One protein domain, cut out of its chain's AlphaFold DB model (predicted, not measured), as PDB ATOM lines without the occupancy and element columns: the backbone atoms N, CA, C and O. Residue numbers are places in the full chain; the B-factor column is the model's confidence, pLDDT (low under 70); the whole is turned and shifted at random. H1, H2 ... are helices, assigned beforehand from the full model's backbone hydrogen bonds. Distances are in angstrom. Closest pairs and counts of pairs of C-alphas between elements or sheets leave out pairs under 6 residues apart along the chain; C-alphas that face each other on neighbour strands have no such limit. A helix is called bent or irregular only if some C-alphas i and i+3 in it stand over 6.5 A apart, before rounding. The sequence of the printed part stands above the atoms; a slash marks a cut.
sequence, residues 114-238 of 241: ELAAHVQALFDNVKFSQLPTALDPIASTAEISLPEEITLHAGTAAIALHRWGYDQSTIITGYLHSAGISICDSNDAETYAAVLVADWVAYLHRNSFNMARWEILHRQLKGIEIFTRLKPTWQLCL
ATOM      1  N   GLU A 114     198.452 225.327 262.980       97.12
ATOM      2  CA  GLU A 114     198.802 226.657 263.474       97.12
ATOM      3  C   GLU A 114     198.821 226.706 265.008       97.12
ATOM      4  O   GLU A 114     199.769 227.229 265.591       97.12
ATOM      5  N   LEU A 115     197.824 226.102 265.669       97.12
ATOM      6  CA  LEU A 115     197.840 225.940 267.124       97.12
ATOM      7  C   LEU A 115     199.006 225.050 267.570       97.12
ATOM      8  O   LEU A 115     199.662 225.368 268.558       97.12
ATOM      9  N   ALA A 116     199.306 223.976 266.834       97.50
ATOM     10  CA  ALA A 116     200.445 223.110 267.137       97.50
ATOM     11  C   ALA A 116     201.777 223.864 267.080       97.50
ATOM     12  O   ALA A 116     202.562 223.802 268.024       97.50
ATOM     13  N   ALA A 117     202.004 224.634 266.013       97.94
ATOM     14  CA  ALA A 117     203.190 225.471 265.872       97.94
ATOM     15  C   ALA A 117     203.274 226.533 266.981       97.94
ATOM     16  O   ALA A 117     204.351 226.764 267.530       97.94
ATOM     17  N   HIS A 118     202.142 227.140 267.348       97.88
ATOM     18  CA  HIS A 118     202.070 228.122 268.431       97.88
ATOM     19  C   HIS A 118     202.427 227.522 269.792       97.88
ATOM     20  O   HIS A 118     203.262 228.077 270.499       97.88
ATOM     21  N   VAL A 119     201.842 226.377 270.152       97.88
ATOM     22  CA  VAL A 119     202.148 225.676 271.412       97.88
ATOM     23  C   VAL A 119     203.606 225.217 271.432       97.88
ATOM     24  O   VAL A 119     204.289 225.406 272.437       97.88
ATOM     25  N   GLN A 120     204.120 224.692 270.317       97.50
ATOM     26  CA  GLN A 120     205.526 224.308 270.204       97.50
ATOM     27  C   GLN A 120     206.460 225.504 270.414       97.50
ATOM     28  O   GLN A 120     207.436 225.385 271.147       97.50
ATOM     29  N   ALA A 121     206.163 226.659 269.813       97.81
ATOM     30  CA  ALA A 121     206.941 227.880 270.008       97.81
ATOM     31  C   ALA A 121     206.825 228.409 271.448       97.81
ATOM     32  O   ALA A 121     207.823 228.813 272.049       97.81
ATOM     33  N   LEU A 122     205.625 228.356 272.036       97.44
ATOM     34  CA  LEU A 122     205.370 228.783 273.412       97.44
ATOM     35  C   LEU A 122     206.153 227.964 274.437       97.44
ATOM     36  O   LEU A 122     206.464 228.503 275.497       97.44
ATOM     37  N   PHE A 123     206.511 226.718 274.128       97.38
ATOM     38  CA  PHE A 123     207.285 225.836 275.006       97.38
ATOM     39  C   PHE A 123     208.645 225.435 274.434       97.38
ATOM     40  O   PHE A 123     209.310 224.540 274.957       97.38
ATOM     41  N   ASP A 124     209.118 226.140 273.411       96.12
ATOM     42  CA  ASP A 124     210.472 225.936 272.923       96.12
ATOM     43  C   ASP A 124     211.486 226.366 273.994       96.12
ATOM     44  O   ASP A 124     211.311 227.398 274.660       96.12
ATOM     45  N   ASN A 125     212.529 225.556 274.187       93.69
ATOM     46  CA  ASN A 125     213.610 225.804 275.145       93.69
ATOM     47  C   ASN A 125     213.133 226.153 276.577       93.69
ATOM     48  O   ASN A 125     213.635 227.096 277.200       93.69
ATOM     49  N   VAL A 126     212.139 225.428 277.108       94.00
ATOM     50  CA  VAL A 126     211.627 225.631 278.477       94.00
ATOM     51  C   VAL A 126     212.737 225.467 279.517       94.00
ATOM     52  O   VAL A 126     213.458 224.473 279.539       94.00
ATOM     53  N   LYS A 127     212.839 226.450 280.417       94.38
ATOM     54  CA  LYS A 127     213.713 226.428 281.594       94.38
ATOM     55  C   LYS A 127     212.887 226.808 282.814       94.38
ATOM     56  O   LYS A 127     212.498 227.964 282.938       94.38
ATOM     57  N   PHE A 128     212.623 225.863 283.712       94.81
ATOM     58  CA  PHE A 128     211.826 226.141 284.917       94.81
ATOM     59  C   PHE A 128     212.509 227.119 285.879       94.81
ATOM     60  O   PHE A 128     211.825 227.842 286.588       94.81
ATOM     61  N   SER A 129     213.836 227.258 285.799       94.12
ATOM     62  CA  SER A 129     214.604 228.252 286.558       94.12
ATOM     63  C   SER A 129     214.303 229.715 286.204       94.12
ATOM     64  O   SER A 129     214.809 230.607 286.876       94.12
ATOM     65  N   GLN A 130     213.523 229.986 285.149       94.50
ATOM     66  CA  GLN A 130     213.061 231.343 284.827       94.50
ATOM     67  C   GLN A 130     211.801 231.749 285.610       94.50
ATOM     68  O   GLN A 130     211.405 232.913 285.571       94.50
ATOM     69  N   LEU A 131     211.143 230.796 286.279       97.19
ATOM     70  CA  LEU A 131     209.965 231.082 287.089       97.19
ATOM     71  C   LEU A 131     210.348 231.900 288.336       97.19
ATOM     72  O   LEU A 131     211.495 231.847 288.783       97.19
ATOM     73  N   PRO A 132     209.411 232.682 288.901       97.12
ATOM     74  CA  PRO A 132     209.679 233.462 290.105       97.12
ATOM     75  C   PRO A 132     210.103 232.569 291.276       97.12
ATOM     76  O   PRO A 132     209.431 231.582 291.562       97.12
ATOM     77  N   THR A 133     211.133 232.972 292.021       96.94
ATOM     78  CA  THR A 133     211.659 232.218 293.181       96.94
ATOM     79  C   THR A 133     210.628 231.989 294.287       96.94
ATOM     80  O   THR A 133     210.725 231.045 295.063       96.94
ATOM     81  N   ALA A 134     209.591 232.827 294.363       96.94
ATOM     82  CA  ALA A 134     208.484 232.618 295.292       96.94
ATOM     83  C   ALA A 134     207.656 231.356 294.992       96.94
ATOM     84  O   ALA A 134     206.915 230.901 295.862       96.94
ATOM     85  N   LEU A 135     207.763 230.800 293.780       97.56
ATOM     86  CA  LEU A 135     207.139 229.531 293.424       97.56
ATOM     87  C   LEU A 135     207.925 228.332 293.973       97.56
ATOM     88  O   LEU A 135     207.309 227.305 294.236       97.56
ATOM     89  N   ASP A 136     209.235 228.459 294.204       97.12
ATOM     90  CA  ASP A 136     210.114 227.358 294.626       97.12
ATOM     91  C   ASP A 136     209.580 226.573 295.840       97.12
ATOM     92  O   ASP A 136     209.411 225.360 295.721       97.12
ATOM     93  N   PRO A 137     209.228 227.196 296.989       97.69
ATOM     94  CA  PRO A 137     208.727 226.432 298.134       97.69
ATOM     95  C   PRO A 137     207.392 225.725 297.846       97.69
ATOM     96  O   PRO A 137     207.130 224.655 298.399       97.69
ATOM     97  N   ILE A 138     206.555 226.300 296.977       97.69
ATOM     98  CA  ILE A 138     205.265 225.722 296.578       97.69
ATOM     99  C   ILE A 138     205.508 224.510 295.677       97.69
ATOM    100  O   ILE A 138     204.968 223.436 295.939       97.69
ATOM    101  N   ALA A 139     206.358 224.670 294.661       96.94
ATOM    102  CA  ALA A 139     206.712 223.613 293.728       96.94
ATOM    103  C   ALA A 139     207.415 222.450 294.438       96.94
ATOM    104  O   ALA A 139     206.978 221.315 294.296       96.94
ATOM    105  N   SER A 140     208.402 222.721 295.298       97.56
ATOM    106  CA  SER A 140     209.080 221.673 296.073       97.56
ATOM    107  C   SER A 140     208.121 220.909 296.990       97.56
ATOM    108  O   SER A 140     208.229 219.695 297.126       97.56
ATOM    109  N   THR A 141     207.149 221.592 297.606       97.94
ATOM    110  CA  THR A 141     206.128 220.920 298.428       97.94
ATOM    111  C   THR A 141     205.216 220.032 297.575       97.94
ATOM    112  O   THR A 141     204.896 218.903 297.960       97.94
ATOM    113  N   ALA A 142     204.809 220.518 296.401       97.44
ATOM    114  CA  ALA A 142     203.998 219.761 295.456       97.44
ATOM    115  C   ALA A 142     204.755 218.535 294.914       97.44
ATOM    116  O   ALA A 142     204.197 217.447 294.892       97.44
ATOM    117  N   GLU A 143     206.035 218.665 294.567       97.44
ATOM    118  CA  GLU A 143     206.886 217.576 294.051       97.44
ATOM    119  C   GLU A 143     207.098 216.434 295.052       97.44
ATOM    120  O   GLU A 143     207.311 215.292 294.653       97.44
ATOM    121  N   ILE A 144     206.994 216.712 296.353       97.75
ATOM    122  CA  ILE A 144     207.055 215.679 297.398       97.75
ATOM    123  C   ILE A 144     205.744 214.877 297.482       97.75
ATOM    124  O   ILE A 144     205.751 213.729 297.927       97.75
ATOM    125  N   SER A 145     204.613 215.476 297.104       96.75
ATOM    126  CA  SER A 145     203.272 214.951 297.405       96.75
ATOM    127  C   SER A 145     202.442 214.567 296.180       96.75
ATOM    128  O   SER A 145     201.482 213.807 296.314       96.75
ATOM    129  N   LEU A 146     202.805 215.054 294.997       97.94
ATOM    130  CA  LEU A 146     202.089 214.847 293.745       97.94
ATOM    131  C   LEU A 146     202.962 214.090 292.731       97.94
ATOM    132  O   LEU A 146     204.184 214.241 292.729       97.94
ATOM    133  N   PRO A 147     202.349 213.300 291.831       97.94
ATOM    134  CA  PRO A 147     203.034 212.714 290.684       97.94
ATOM    135  C   PRO A 147     203.798 213.749 289.849       97.94
ATOM    136  O   PRO A 147     203.287 214.839 289.586       97.94
ATOM    137  N   GLU A 148     204.970 213.358 289.341       96.88
ATOM    138  CA  GLU A 148     205.824 214.200 288.488       96.88
ATOM    139  C   GLU A 148     205.069 214.767 287.276       96.88
ATOM    140  O   GLU A 148     205.236 215.926 286.915       96.88
ATOM    141  N   GLU A 149     204.179 213.982 286.661       96.81
ATOM    142  CA  GLU A 149     203.391 214.444 285.514       96.81
ATOM    143  C   GLU A 149     202.478 215.630 285.861       96.81
ATOM    144  O   GLU A 149     202.285 216.520 285.029       96.81
ATOM    145  N   ILE A 150     201.954 215.675 287.091       97.56
ATOM    146  CA  ILE A 150     201.093 216.761 287.569       97.56
ATOM    147  C   ILE A 150     201.926 218.012 287.844       97.56
ATOM    148  O   ILE A 150     201.569 219.097 287.382       97.56
ATOM    149  N   THR A 151     203.052 217.883 288.549       97.69
ATOM    150  CA  THR A 151     203.907 219.040 288.865       97.69
ATOM    151  C   THR A 151     204.584 219.605 287.623       97.69
ATOM    152  O   THR A 151     204.708 220.824 287.492       97.69
ATOM    153  N   LEU A 152     204.930 218.755 286.656       96.94
ATOM    154  CA  LEU A 152     205.455 219.175 285.363       96.94
ATOM    155  C   LEU A 152     204.400 219.890 284.510       96.94
ATOM    156  O   LEU A 152     204.713 220.899 283.874       96.94
ATOM    157  N   HIS A 153     203.152 219.407 284.497       97.75
ATOM    158  CA  HIS A 153     202.032 220.098 283.842       97.75
ATOM    159  C   HIS A 153     201.802 221.477 284.469       97.75
ATOM    160  O   HIS A 153     201.781 222.484 283.761       97.75
ATOM    161  N   ALA A 154     201.753 221.544 285.801       98.38
ATOM    162  CA  ALA A 154     201.605 222.791 286.546       98.38
ATOM    163  C   ALA A 154     202.754 223.777 286.304       98.38
ATOM    164  O   ALA A 154     202.525 224.962 286.049       98.38
ATOM    165  N   GLY A 155     203.995 223.288 286.306       98.31
ATOM    166  CA  GLY A 155     205.163 224.078 285.933       98.31
ATOM    167  C   GLY A 155     205.051 224.599 284.501       98.31
ATOM    168  O   GLY A 155     205.361 225.756 284.236       98.31
ATOM    169  N   THR A 156     204.571 223.778 283.567       98.31
ATOM    170  CA  THR A 156     204.390 224.173 282.161       98.31
ATOM    171  C   THR A 156     203.338 225.282 282.022       98.31
ATOM    172  O   THR A 156     203.577 226.260 281.314       98.31
ATOM    173  N   ALA A 157     202.221 225.207 282.752       98.56
ATOM    174  CA  ALA A 157     201.226 226.283 282.799       98.56
ATOM    175  C   ALA A 157     201.813 227.585 283.380       98.56
ATOM    176  O   ALA A 157     201.637 228.663 282.808       98.56
ATOM    177  N   ALA A 158     202.602 227.488 284.455       98.62
ATOM    178  CA  ALA A 158     203.316 228.626 285.034       98.62
ATOM    179  C   ALA A 158     204.279 229.291 284.029       98.62
ATOM    180  O   ALA A 158     204.381 230.518 283.982       98.62
ATOM    181  N   ILE A 159     204.946 228.503 283.175       98.56
ATOM    182  CA  ILE A 159     205.823 229.019 282.109       98.56
ATOM    183  C   ILE A 159     205.031 229.812 281.070       98.56
ATOM    184  O   ILE A 159     205.501 230.865 280.640       98.56
ATOM    185  N   ALA A 160     203.843 229.344 280.675       98.38
ATOM    186  CA  ALA A 160     202.990 230.080 279.741       98.38
ATOM    187  C   ALA A 160     202.618 231.461 280.307       98.38
ATOM    188  O   ALA A 160     202.841 232.476 279.647       98.38
ATOM    189  N   LEU A 161     202.164 231.510 281.565       98.56
ATOM    190  CA  LEU A 161     201.835 232.759 282.261       98.56
ATOM    191  C   LEU A 161     203.039 233.700 282.365       98.56
ATOM    192  O   LEU A 161     202.926 234.890 282.069       98.56
ATOM    193  N   HIS A 162     204.205 233.160 282.724       98.19
ATOM    194  CA  HIS A 162     205.449 233.922 282.768       98.19
ATOM    195  C   HIS A 162     205.807 234.517 281.397       98.19
ATOM    196  O   HIS A 162     206.098 235.708 281.296       98.19
ATOM    197  N   ARG A 163     205.729 233.722 280.320       97.38
ATOM    198  CA  ARG A 163     206.027 234.172 278.946       97.38
ATOM    199  C   ARG A 163     205.025 235.203 278.425       97.38
ATOM    200  O   ARG A 163     205.391 236.025 277.589       97.38
ATOM    201  N   TRP A 164     203.794 235.208 278.931       97.88
ATOM    202  CA  TRP A 164     202.804 236.254 278.646       97.88
ATOM    203  C   TRP A 164     202.966 237.513 279.517       97.88
ATOM    204  O   TRP A 164     202.212 238.472 279.352       97.88
ATOM    205  N   GLY A 165     203.957 237.545 280.416       97.19
ATOM    206  CA  GLY A 165     204.286 238.713 281.235       97.19
ATOM    207  C   GLY A 165     203.341 238.936 282.416       97.19
ATOM    208  O   GLY A 165     203.169 240.077 282.857       97.19
ATOM    209  N   TYR A 166     202.687 237.879 282.904       97.81
ATOM    210  CA  TYR A 166     201.892 237.954 284.129       97.81
ATOM    211  C   TYR A 166     202.773 238.050 285.375       97.81
ATOM    212  O   TYR A 166     203.939 237.651 285.379       97.81
ATOM    213  N   ASP A 167     202.208 238.625 286.434       97.25
ATOM    214  CA  ASP A 167     202.913 238.806 287.694       97.25
ATOM    215  C   ASP A 167     203.064 237.498 288.480       97.25
ATOM    216  O   ASP A 167     202.495 236.450 288.163       97.25
ATOM    217  N   GLN A 168     203.860 237.571 289.544       97.69
ATOM    218  CA  GLN A 168     204.149 236.430 290.403       97.69
ATOM    219  C   GLN A 168     202.883 235.802 291.008       97.69
ATOM    220  O   GLN A 168     202.789 234.579 291.066       97.69
ATOM    221  N   SER A 169     201.914 236.611 291.448       97.00
ATOM    222  CA  SER A 169     200.648 236.119 292.010       97.00
ATOM    223  C   SER A 169     199.856 235.296 291.001       97.00
ATOM    224  O   SER A 169     199.373 234.212 291.332       97.00
ATOM    225  N   THR A 170     199.769 235.768 289.761       98.00
ATOM    226  CA  THR A 170     199.073 235.072 288.677       98.00
ATOM    227  C   THR A 170     199.787 233.771 288.320       98.00
ATOM    228  O   THR A 170     199.141 232.734 288.192       98.00
ATOM    229  N   ILE A 171     201.122 233.792 288.225       98.56
ATOM    230  CA  ILE A 171     201.936 232.598 287.940       98.56
ATOM    231  C   ILE A 171     201.731 231.524 289.019       98.56
ATOM    232  O   ILE A 171     201.498 230.361 288.687       98.56
ATOM    233  N   ILE A 172     201.767 231.906 290.300       98.25
ATOM    234  CA  ILE A 172     201.513 230.987 291.422       98.25
ATOM    235  C   ILE A 172     200.082 230.445 291.364       98.25
ATOM    236  O   ILE A 172     199.877 229.243 291.524       98.25
ATOM    237  N   THR A 173     199.099 231.305 291.087       98.38
ATOM    238  CA  THR A 173     197.691 230.899 290.945       98.38
ATOM    239  C   THR A 173     197.529 229.858 289.837       98.38
ATOM    240  O   THR A 173     196.868 228.843 290.044       98.38
ATOM    241  N   GLY A 174     198.180 230.062 288.690       98.38
ATOM    242  CA  GLY A 174     198.171 229.105 287.586       98.38
ATOM    243  C   GLY A 174     198.810 227.771 287.940       98.38
ATOM    244  O   GLY A 174     198.226 226.729 287.657       98.38
ATOM    245  N   TYR A 175     199.961 227.787 288.618       98.62
ATOM    246  CA  TYR A 175     200.595 226.557 289.094       98.62
ATOM    247  C   TYR A 175     199.668 225.774 290.031       98.62
ATOM    248  O   TYR A 175     199.419 224.593 289.811       98.62
ATOM    249  N   LEU A 176     199.117 226.433 291.058       98.31
ATOM    250  CA  LEU A 176     198.223 225.799 292.033       98.31
ATOM    251  C   LEU A 176     196.957 225.242 291.371       98.31
ATOM    252  O   LEU A 176     196.499 224.163 291.752       98.31
ATOM    253  N   HIS A 177     196.422 225.959 290.379       98.06
ATOM    254  CA  HIS A 177     195.287 225.512 289.582       98.06
ATOM    255  C   HIS A 177     195.596 224.235 288.807       98.06
ATOM    256  O   HIS A 177     194.927 223.219 288.991       98.06
ATOM    257  N   SER A 178     196.647 224.265 287.994       97.94
ATOM    258  CA  SER A 178     197.047 223.136 287.153       97.94
ATOM    259  C   SER A 178     197.559 221.937 287.955       97.94
ATOM    260  O   SER A 178     197.448 220.802 287.495       97.94
ATOM    261  N   ALA A 179     198.072 222.153 289.170       97.69
ATOM    262  CA  ALA A 179     198.433 221.085 290.103       97.69
ATOM    263  C   ALA A 179     197.214 220.453 290.806       97.69
ATOM    264  O   ALA A 179     197.365 219.456 291.510       97.69
ATOM    265  N   GLY A 180     196.014 221.029 290.659       96.62
ATOM    266  CA  GLY A 180     194.805 220.584 291.357       96.62
ATOM    267  C   GLY A 180     194.789 220.911 292.855       96.62
ATOM    268  O   GLY A 180     194.009 220.319 293.597       96.62
ATOM    269  N   ILE A 181     195.639 221.838 293.308       96.19
ATOM    270  CA  ILE A 181     195.756 222.242 294.718       96.19
ATOM    271  C   ILE A 181     194.694 223.288 295.074       96.19
ATOM    272  O   ILE A 181     194.147 223.268 296.175       96.19
ATOM    273  N   SER A 182     194.390 224.200 294.147       93.69
ATOM    274  CA  SER A 182     193.356 225.226 294.314       93.69
ATOM    275  C   SER A 182     192.541 225.379 293.041       93.69
ATOM    276  O   SER A 182     193.050 225.209 291.941       93.69
ATOM    277  N   ILE A 183     191.275 225.761 293.161       89.19
ATOM    278  CA  ILE A 183     190.507 226.226 292.003       89.19
ATOM    279  C   ILE A 183     190.884 227.692 291.763       89.19
ATOM    280  O   ILE A 183     191.113 228.430 292.720       89.19
ATOM    281  N   CYS A 184     190.991 228.112 290.500       87.44
ATOM    282  CA  CYS A 184     191.105 229.530 290.184       87.44
ATOM    283  C   CYS A 184     189.703 230.143 290.247       87.44
ATOM    284  O   CYS A 184     188.866 229.866 289.390       87.44
ATOM    285  N   ASP A 185     189.444 230.941 291.273       83.00
ATOM    286  CA  ASP A 185     188.196 231.678 291.500       83.00
ATOM    287  C   ASP A 185     188.439 233.195 291.534       83.00
ATOM    288  O   ASP A 185     187.701 233.950 292.164       83.00
ATOM    289  N   SER A 186     189.493 233.642 290.840       83.69
ATOM    290  CA  SER A 186     189.880 235.049 290.793       83.69
ATOM    291  C   SER A 186     188.713 235.933 290.349       83.69
ATOM    292  O   SER A 186     188.134 235.731 289.282       83.69
ATOM    293  N   ASN A 187     188.429 236.972 291.138       86.62
ATOM    294  CA  ASN A 187     187.504 238.038 290.747       86.62
ATOM    295  C   ASN A 187     188.073 238.913 289.613       86.62
ATOM    296  O   ASN A 187     187.333 239.687 289.009       86.62
ATOM    297  N   ASP A 188     189.376 238.805 289.333       94.12
ATOM    298  CA  ASP A 188     189.996 239.411 288.160       94.12
ATOM    299  C   ASP A 188     189.818 238.508 286.932       94.12
ATOM    300  O   ASP A 188     190.404 237.422 286.843       94.12
ATOM    301  N   ALA A 189     189.003 238.978 285.986       95.38
ATOM    302  CA  ALA A 189     188.625 238.235 284.790       95.38
ATOM    303  C   ALA A 189     189.822 237.915 283.883       95.38
ATOM    304  O   ALA A 189     189.832 236.853 283.261       95.38
ATOM    305  N   GLU A 190     190.835 238.791 283.824       96.75
ATOM    306  CA  GLU A 190     192.040 238.534 283.029       96.75
ATOM    307  C   GLU A 190     192.870 237.405 283.636       96.75
ATOM    308  O   GLU A 190     193.242 236.474 282.924       96.75
ATOM    309  N   THR A 191     193.108 237.433 284.948       97.00
ATOM    310  CA  THR A 191     193.811 236.358 285.660       97.00
ATOM    311  C   THR A 191     193.088 235.024 285.512       97.00
ATOM    312  O   THR A 191     193.719 234.020 285.186       97.00
ATOM    313  N   TYR A 192     191.764 235.007 285.691       97.44
ATOM    314  CA  TYR A 192     190.956 233.798 285.505       97.44
ATOM    315  C   TYR A 192     191.109 233.228 284.087       97.44
ATOM    316  O   TYR A 192     191.430 232.051 283.907       97.44
ATOM    317  N   ALA A 193     190.957 234.083 283.073       97.69
ATOM    318  CA  ALA A 193     191.158 233.736 281.672       97.69
ATOM    319  C   ALA A 193     192.570 233.201 281.392       97.69
ATOM    320  O   ALA A 193     192.727 232.155 280.759       97.69
ATOM    321  N   ALA A 194     193.597 233.898 281.878       98.25
ATOM    322  CA  ALA A 194     194.991 233.539 281.669       98.25
ATOM    323  C   ALA A 194     195.313 232.168 282.264       98.25
ATOM    324  O   ALA A 194     195.954 231.357 281.599       98.25
ATOM    325  N   VAL A 195     194.833 231.883 283.479       98.50
ATOM    326  CA  VAL A 195     195.055 230.602 284.159       98.50
ATOM    327  C   VAL A 195     194.409 229.445 283.398       98.50
ATOM    328  O   VAL A 195     195.079 228.443 283.148       98.50
ATOM    329  N   LEU A 196     193.153 229.584 282.963       98.19
ATOM    330  CA  LEU A 196     192.476 228.523 282.209       98.19
ATOM    331  C   LEU A 196     193.117 228.273 280.838       98.19
ATOM    332  O   LEU A 196     193.281 227.125 280.422       98.19
ATOM    333  N   VAL A 197     193.513 229.334 280.129       98.06
ATOM    334  CA  VAL A 197     194.202 229.191 278.837       98.06
ATOM    335  C   VAL A 197     195.600 228.601 279.028       98.06
ATOM    336  O   VAL A 197     196.001 227.765 278.221       98.06
ATOM    337  N   ALA A 198     196.325 228.982 280.086       98.50
ATOM    338  CA  ALA A 198     197.634 228.422 280.429       98.50
ATOM    339  C   ALA A 198     197.559 226.918 280.722       98.50
ATOM    340  O   ALA A 198     198.362 226.157 280.180       98.50
ATOM    341  N   ASP A 199     196.574 226.490 281.516       98.44
ATOM    342  CA  ASP A 199     196.319 225.074 281.791       98.44
ATOM    343  C   ASP A 199     196.047 224.297 280.497       98.44
ATOM    344  O   ASP A 199     196.643 223.247 280.243       98.44
ATOM    345  N   TRP A 200     195.216 224.858 279.616       98.00
ATOM    346  CA  TRP A 200     194.890 224.236 278.338       98.00
ATOM    347  C   TRP A 200     196.101 224.077 277.413       98.00
ATOM    348  O   TRP A 200     196.322 222.991 276.874       98.00
ATOM    349  N   VAL A 201     196.918 225.118 277.225       98.19
ATOM    350  CA  VAL A 201     198.100 225.003 276.352       98.19
ATOM    351  C   VAL A 201     199.174 224.098 276.954       98.19
ATOM    352  O   VAL A 201     199.831 223.374 276.206       98.19
ATOM    353  N   ALA A 202     199.316 224.068 278.285       97.94
ATOM    354  CA  ALA A 202     200.183 223.112 278.971       97.94
ATOM    355  C   ALA A 202     199.710 221.667 278.753       97.94
ATOM    356  O   ALA A 202     200.522 220.787 278.459       97.94
ATOM    357  N   TYR A 203     198.393 221.438 278.786       97.25
ATOM    358  CA  TYR A 203     197.807 220.136 278.478       97.25
ATOM    359  C   TYR A 203     198.121 219.726 277.038       97.25
ATOM    360  O   TYR A 203     198.638 218.629 276.813       97.25
ATOM    361  N   LEU A 204     197.855 220.612 276.074       96.81
ATOM    362  CA  LEU A 204     198.078 220.368 274.647       96.81
ATOM    363  C   LEU A 204     199.545 220.109 274.292       96.81
ATOM    364  O   LEU A 204     199.823 219.348 273.371       96.81
ATOM    365  N   HIS A 205     200.489 220.707 275.019       95.81
ATOM    366  CA  HIS A 205     201.919 220.484 274.799       95.81
ATOM    367  C   HIS A 205     202.340 219.022 275.027       95.81
ATOM    368  O   HIS A 205     203.306 218.550 274.433       95.81
ATOM    369  N   ARG A 206     201.624 218.292 275.889       90.50
ATOM    370  CA  ARG A 206     201.994 216.930 276.310       90.50
ATOM    371  C   ARG A 206     200.989 215.871 275.874       90.50
ATOM    372  O   ARG A 206     201.311 214.686 275.879       90.50
ATOM    373  N   ASN A 207     199.775 216.281 275.520       92.75
ATOM    374  CA  ASN A 207     198.657 215.384 275.286       92.75
ATOM    375  C   ASN A 207     197.998 215.626 273.932       92.75
ATOM    376  O   ASN A 207     198.098 216.684 273.319       92.75
ATOM    377  N   SER A 208     197.258 214.618 273.486       92.81
ATOM    378  CA  SER A 208     196.344 214.750 272.357       92.81
ATOM    379  C   SER A 208     195.214 215.722 272.633       92.81
ATOM    380  O   SER A 208     194.775 215.886 273.773       92.81
ATOM    381  N   PHE A 209     194.687 216.287 271.553       95.12
ATOM    382  CA  PHE A 209     193.498 217.108 271.620       95.12
ATOM    383  C   PHE A 209     192.331 216.313 272.215       95.12
ATOM    384  O   PHE A 209     192.048 215.182 271.811       95.12
ATOM    385  N   ASN A 210     191.646 216.918 273.183       94.00
ATOM    386  CA  ASN A 210     190.497 216.331 273.854       94.00
ATOM    387  C   ASN A 210     189.297 217.272 273.727       94.00
ATOM    388  O   ASN A 210     189.298 218.369 274.287       94.00
ATOM    389  N   MET A 211     188.272 216.816 273.002       92.56
ATOM    390  CA  MET A 211     187.072 217.605 272.720       92.56
ATOM    391  C   MET A 211     186.348 218.039 273.997       92.56
ATOM    392  O   MET A 211     186.012 219.208 274.139       92.56
ATOM    393  N   ALA A 212     186.151 217.124 274.950       93.38
ATOM    394  CA  ALA A 212     185.411 217.417 276.174       93.38
ATOM    395  C   ALA A 212     186.113 218.485 277.027       93.38
ATOM    396  O   ALA A 212     185.466 219.395 277.541       93.38
ATOM    397  N   ARG A 213     187.448 218.421 277.139       94.88
ATOM    398  CA  ARG A 213     188.235 219.459 277.826       94.88
ATOM    399  C   ARG A 213     188.132 220.808 277.122       94.88
ATOM    400  O   ARG A 213     187.928 221.822 277.784       94.88
ATOM    401  N   TRP A 214     188.221 220.816 275.794       95.75
ATOM    402  CA  TRP A 214     188.051 222.039 275.019       95.75
ATOM    403  C   TRP A 214     186.645 222.643 275.189       95.75
ATOM    404  O   TRP A 214     186.518 223.849 275.383       95.75
ATOM    405  N   GLU A 215     185.587 221.828 275.196       95.06
ATOM    406  CA  GLU A 215     184.213 222.294 275.428       95.06
ATOM    407  C   GLU A 215     184.019 222.899 276.825       95.06
ATOM    408  O   GLU A 215     183.275 223.872 276.978       95.06
ATOM    409  N   ILE A 216     184.680 222.340 277.846       96.00
ATOM    410  CA  ILE A 216     184.688 222.893 279.208       96.00
ATOM    411  C   ILE A 216     185.356 224.269 279.205       96.00
ATOM    412  O   ILE A 216     184.732 225.234 279.647       96.00
ATOM    413  N   LEU A 217     186.561 224.377 278.637       96.56
ATOM    414  CA  LEU A 217     187.288 225.643 278.512       96.56
ATOM    415  C   LEU A 217     186.451 226.698 277.776       96.56
ATOM    416  O   LEU A 217     186.240 227.800 278.278       96.56
ATOM    417  N   HIS A 218     185.925 226.343 276.602       95.56
ATOM    418  CA  HIS A 218     185.113 227.232 275.777       95.56
ATOM    419  C   HIS A 218     183.860 227.717 276.514       95.56
ATOM    420  O   HIS A 218     183.461 228.871 276.378       95.56
ATOM    421  N   ARG A 219     183.243 226.862 277.339       95.75
ATOM    422  CA  ARG A 219     182.098 227.242 278.175       95.75
ATOM    423  C   ARG A 219     182.494 228.185 279.307       95.75
ATOM    424  O   ARG A 219     181.769 229.147 279.539       95.75
ATOM    425  N   GLN A 220     183.597 227.910 280.001       95.44
ATOM    426  CA  GLN A 220     184.077 228.732 281.120       95.44
ATOM    427  C   GLN A 220     184.486 230.135 280.672       95.44
ATOM    428  O   GLN A 220     184.265 231.100 281.392       95.44
ATOM    429  N   LEU A 221     185.034 230.249 279.465       95.69
ATOM    430  CA  LEU A 221     185.513 231.510 278.905       95.69
ATOM    431  C   LEU A 221     184.478 232.220 278.022       95.69
ATOM    432  O   LEU A 221     184.754 233.269 277.437       95.69
ATOM    433  N   LYS A 222     183.263 231.672 277.924       94.38
ATOM    434  CA  LYS A 222     182.197 232.241 277.102       94.38
ATOM    435  C   LYS A 222     181.787 233.621 277.620       94.38
ATOM    436  O   LYS A 222     181.319 233.754 278.745       94.38
ATOM    437  N   GLY A 223     181.867 234.624 276.747       92.06
ATOM    438  CA  GLY A 223     181.462 235.999 277.056       92.06
ATOM    439  C   GLY A 223     182.507 236.811 277.822       92.06
ATOM    440  O   GLY A 223     182.244 237.971 278.125       92.06
ATOM    441  N   ILE A 224     183.677 236.233 278.106       93.25
ATOM    442  CA  ILE A 224     184.821 236.971 278.644       93.25
ATOM    443  C   ILE A 224     185.487 237.753 277.505       93.25
ATOM    444  O   ILE A 224     185.621 237.252 276.386       93.25
ATOM    445  N   GLU A 225     185.883 238.993 277.790       91.56
ATOM    446  CA  GLU A 225     186.630 239.827 276.850       91.56
ATOM    447  C   GLU A 225     187.994 239.203 276.514       91.56
ATOM    448  O   GLU A 225     188.671 238.627 277.365       91.56
ATOM    449  N   ILE A 226     188.425 239.335 275.258       92.44
ATOM    450  CA  ILE A 226     189.741 238.854 274.836       92.44
ATOM    451  C   ILE A 226     190.798 239.897 275.200       92.44
ATOM    452  O   ILE A 226     190.972 240.903 274.508       92.44
ATOM    453  N   PHE A 227     191.558 239.618 276.252       95.44
ATOM    454  CA  PHE A 227     192.655 240.471 276.700       95.44
ATOM    455  C   PHE A 227     193.820 240.487 275.704       95.44
ATOM    456  O   PHE A 227     194.167 239.473 275.091       95.44
ATOM    457  N   THR A 228     194.476 241.644 275.560       95.62
ATOM    458  CA  THR A 228     195.524 241.858 274.539       95.62
ATOM    459  C   THR A 228     196.684 240.868 274.668       95.62
ATOM    460  O   THR A 228     197.162 240.364 273.653       95.62
ATOM    461  N   ARG A 229     197.100 240.541 275.900       94.94
ATOM    462  CA  ARG A 229     198.189 239.584 276.173       94.94
ATOM    463  C   ARG A 229     197.853 238.164 275.722       94.94
ATOM    464  O   ARG A 229     198.723 237.454 275.228       94.94
ATOM    465  N   LEU A 230     196.590 237.766 275.860       96.00
ATOM    466  CA  LEU A 230     196.126 236.417 275.543       96.00
ATOM    467  C   LEU A 230     195.701 236.268 274.087       96.00
ATOM    468  O   LEU A 230     195.682 235.146 273.584       96.00
ATOM    469  N   LYS A 231     195.375 237.370 273.402       95.38
ATOM    470  CA  LYS A 231     194.755 237.370 272.072       95.38
ATOM    471  C   LYS A 231     195.390 236.392 271.067       95.38
ATOM    472  O   LYS A 231     194.620 235.634 270.479       95.38
ATOM    473  N   PRO A 232     196.727 236.322 270.882       95.00
ATOM    474  CA  PRO A 232     197.322 235.390 269.919       95.00
ATOM    475  C   PRO A 232     197.031 233.918 270.246       95.00
ATOM    476  O   PRO A 232     196.638 233.152 269.371       95.00
ATOM    477  N   THR A 233     197.167 233.530 271.517       96.69
ATOM    478  CA  THR A 233     196.872 232.166 271.983       96.69
ATOM    479  C   THR A 233     195.370 231.889 271.966       96.69
ATOM    480  O   THR A 233     194.932 230.822 271.536       96.69
ATOM    481  N   TRP A 234     194.576 232.862 272.415       95.88
ATOM    482  CA  TRP A 234     193.127 232.759 272.531       95.88
ATOM    483  C   TRP A 234     192.480 232.471 271.185       95.88
ATOM    484  O   TRP A 234     191.699 231.537 271.080       95.88
ATOM    485  N   GLN A 235     192.842 233.214 270.139       94.94
ATOM    486  CA  GLN A 235     192.256 233.046 268.806       94.94
ATOM    487  C   GLN A 235     192.519 231.658 268.203       94.94
ATOM    488  O   GLN A 235     191.724 231.188 267.393       94.94
ATOM    489  N   LEU A 236     193.606 230.994 268.605       95.75
ATOM    490  CA  LEU A 236     193.930 229.635 268.167       95.75
ATOM    491  C   LEU A 236     193.235 228.563 269.021       95.75
ATOM    492  O   LEU A 236     192.845 227.521 268.499       95.75
ATOM    493  N   CYS A 237     193.073 228.803 270.325       94.00
ATOM    494  CA  CYS A 237     192.428 227.855 271.240       94.00
ATOM    495  C   CYS A 237     190.897 227.940 271.208       94.00
ATOM    496  O   CYS A 237     190.212 226.943 271.417       94.00
ATOM    497  N   LEU A 238     190.358 229.134 270.982       92.88
ATOM    498  CA  LEU A 238     188.945 229.494 271.080       92.88
ATOM    499  C   LEU A 238     188.562 230.351 269.864       92.88
ATOM    500  O   LEU A 238     188.219 231.527 270.017       92.88
TER     501      LEU A 238
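This is residues 114 to 238 of the 241 residues of the protein "2OG-Fe(II) oxygenase" of Methylococcales bacterium (UniProt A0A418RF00). One long helix, H5, runs through the middle, with a three-helix up-and-down bundle, H2, H3 and H4, on one side of it and H6 folded back beside it on the opposite side. H1 and H7, near the two ends of the printed part, pack on each other at a third side of H5, while H2 is the bundle's far helix and does not reach H5. The printed part has 125 residues with seven named helices, H1 to H7 in order, and no named strand, in the class all helix. It is compact, with a radius of gyration of the C-alphas of 13.5 A, and rounded, spanning 36 by 31 by 26 A.

H1 is residues 114 to 122, 12.1 A long, beginning at C-alpha 114 (198.802, 226.657, 263.474). H2, residues 133 to 145, is 19.7 A long and only just irregular: C-alphas 134 and 137 are 6.8 A apart. H3, residues 148 to 163, is 22.1 A long, and H4, residues 168 to 178, is 15.4 A. H5, residues 189 to 206, is the longest at 26.5 A and begins at C-alpha 189 (188.625, 238.235, 284.790). H6 is residues 211 to 220, 14.3 A, and H7 is residues 231 to 237, 9.8 A, ending at C-alpha 237 (192.428, 227.855, 271.240).

H5 is the hub, touching five helices. It touches H3 at a steep tilt of 52 degrees, opposite ways, the closest C-alphas being those of Ala 157 and Ala 198, 4.8 A apart. With residues 191 to 199 alone H5 touches H4; the closest C-alphas, of Gly 174 and Val 195, are 4.9 A apart. H3 and H4 form a hairpin at 34 degrees, a shallow tilt only just short of steep, with the C-alphas of Ala 154 and Ser 178 closest at 4.6 A. H2 and H3 form another hairpin at 18 degrees, closest at the C-alphas of Glu 143 and Thr 151, 6.2 A. H5 and H6 form a third at 10 degrees, closest at the C-alphas of Leu 196 and Leu 217, 7.0 A. H1 is about perpendicular to H5 at 83 degrees and touches it, the C-alphas of Val 119 and His 205 closest at 6.2 A. H1 also touches H7, with the C-alphas of Leu 115 and Leu 236 closest at 5.5 A. H5 and H7 only just touch, with 3 pairs of C-alphas within 8 A, the closest those of Val 197 and Trp 234 at 7.3 A. H2 and H6 are apart. In H1, H3, H4 and H6 every O i to N i+4 pair is within hydrogen-bond range, against 6 of 9 in H2, 13 of 14 in H5 and 2 of 3 in H7.

The two C-alphas farthest apart, those of Ile 144 and Gly 223, are 38.5 A apart. The printed part has no cut and no long link. Its mean pLDDT is 96.1, and no printed residue is under 70.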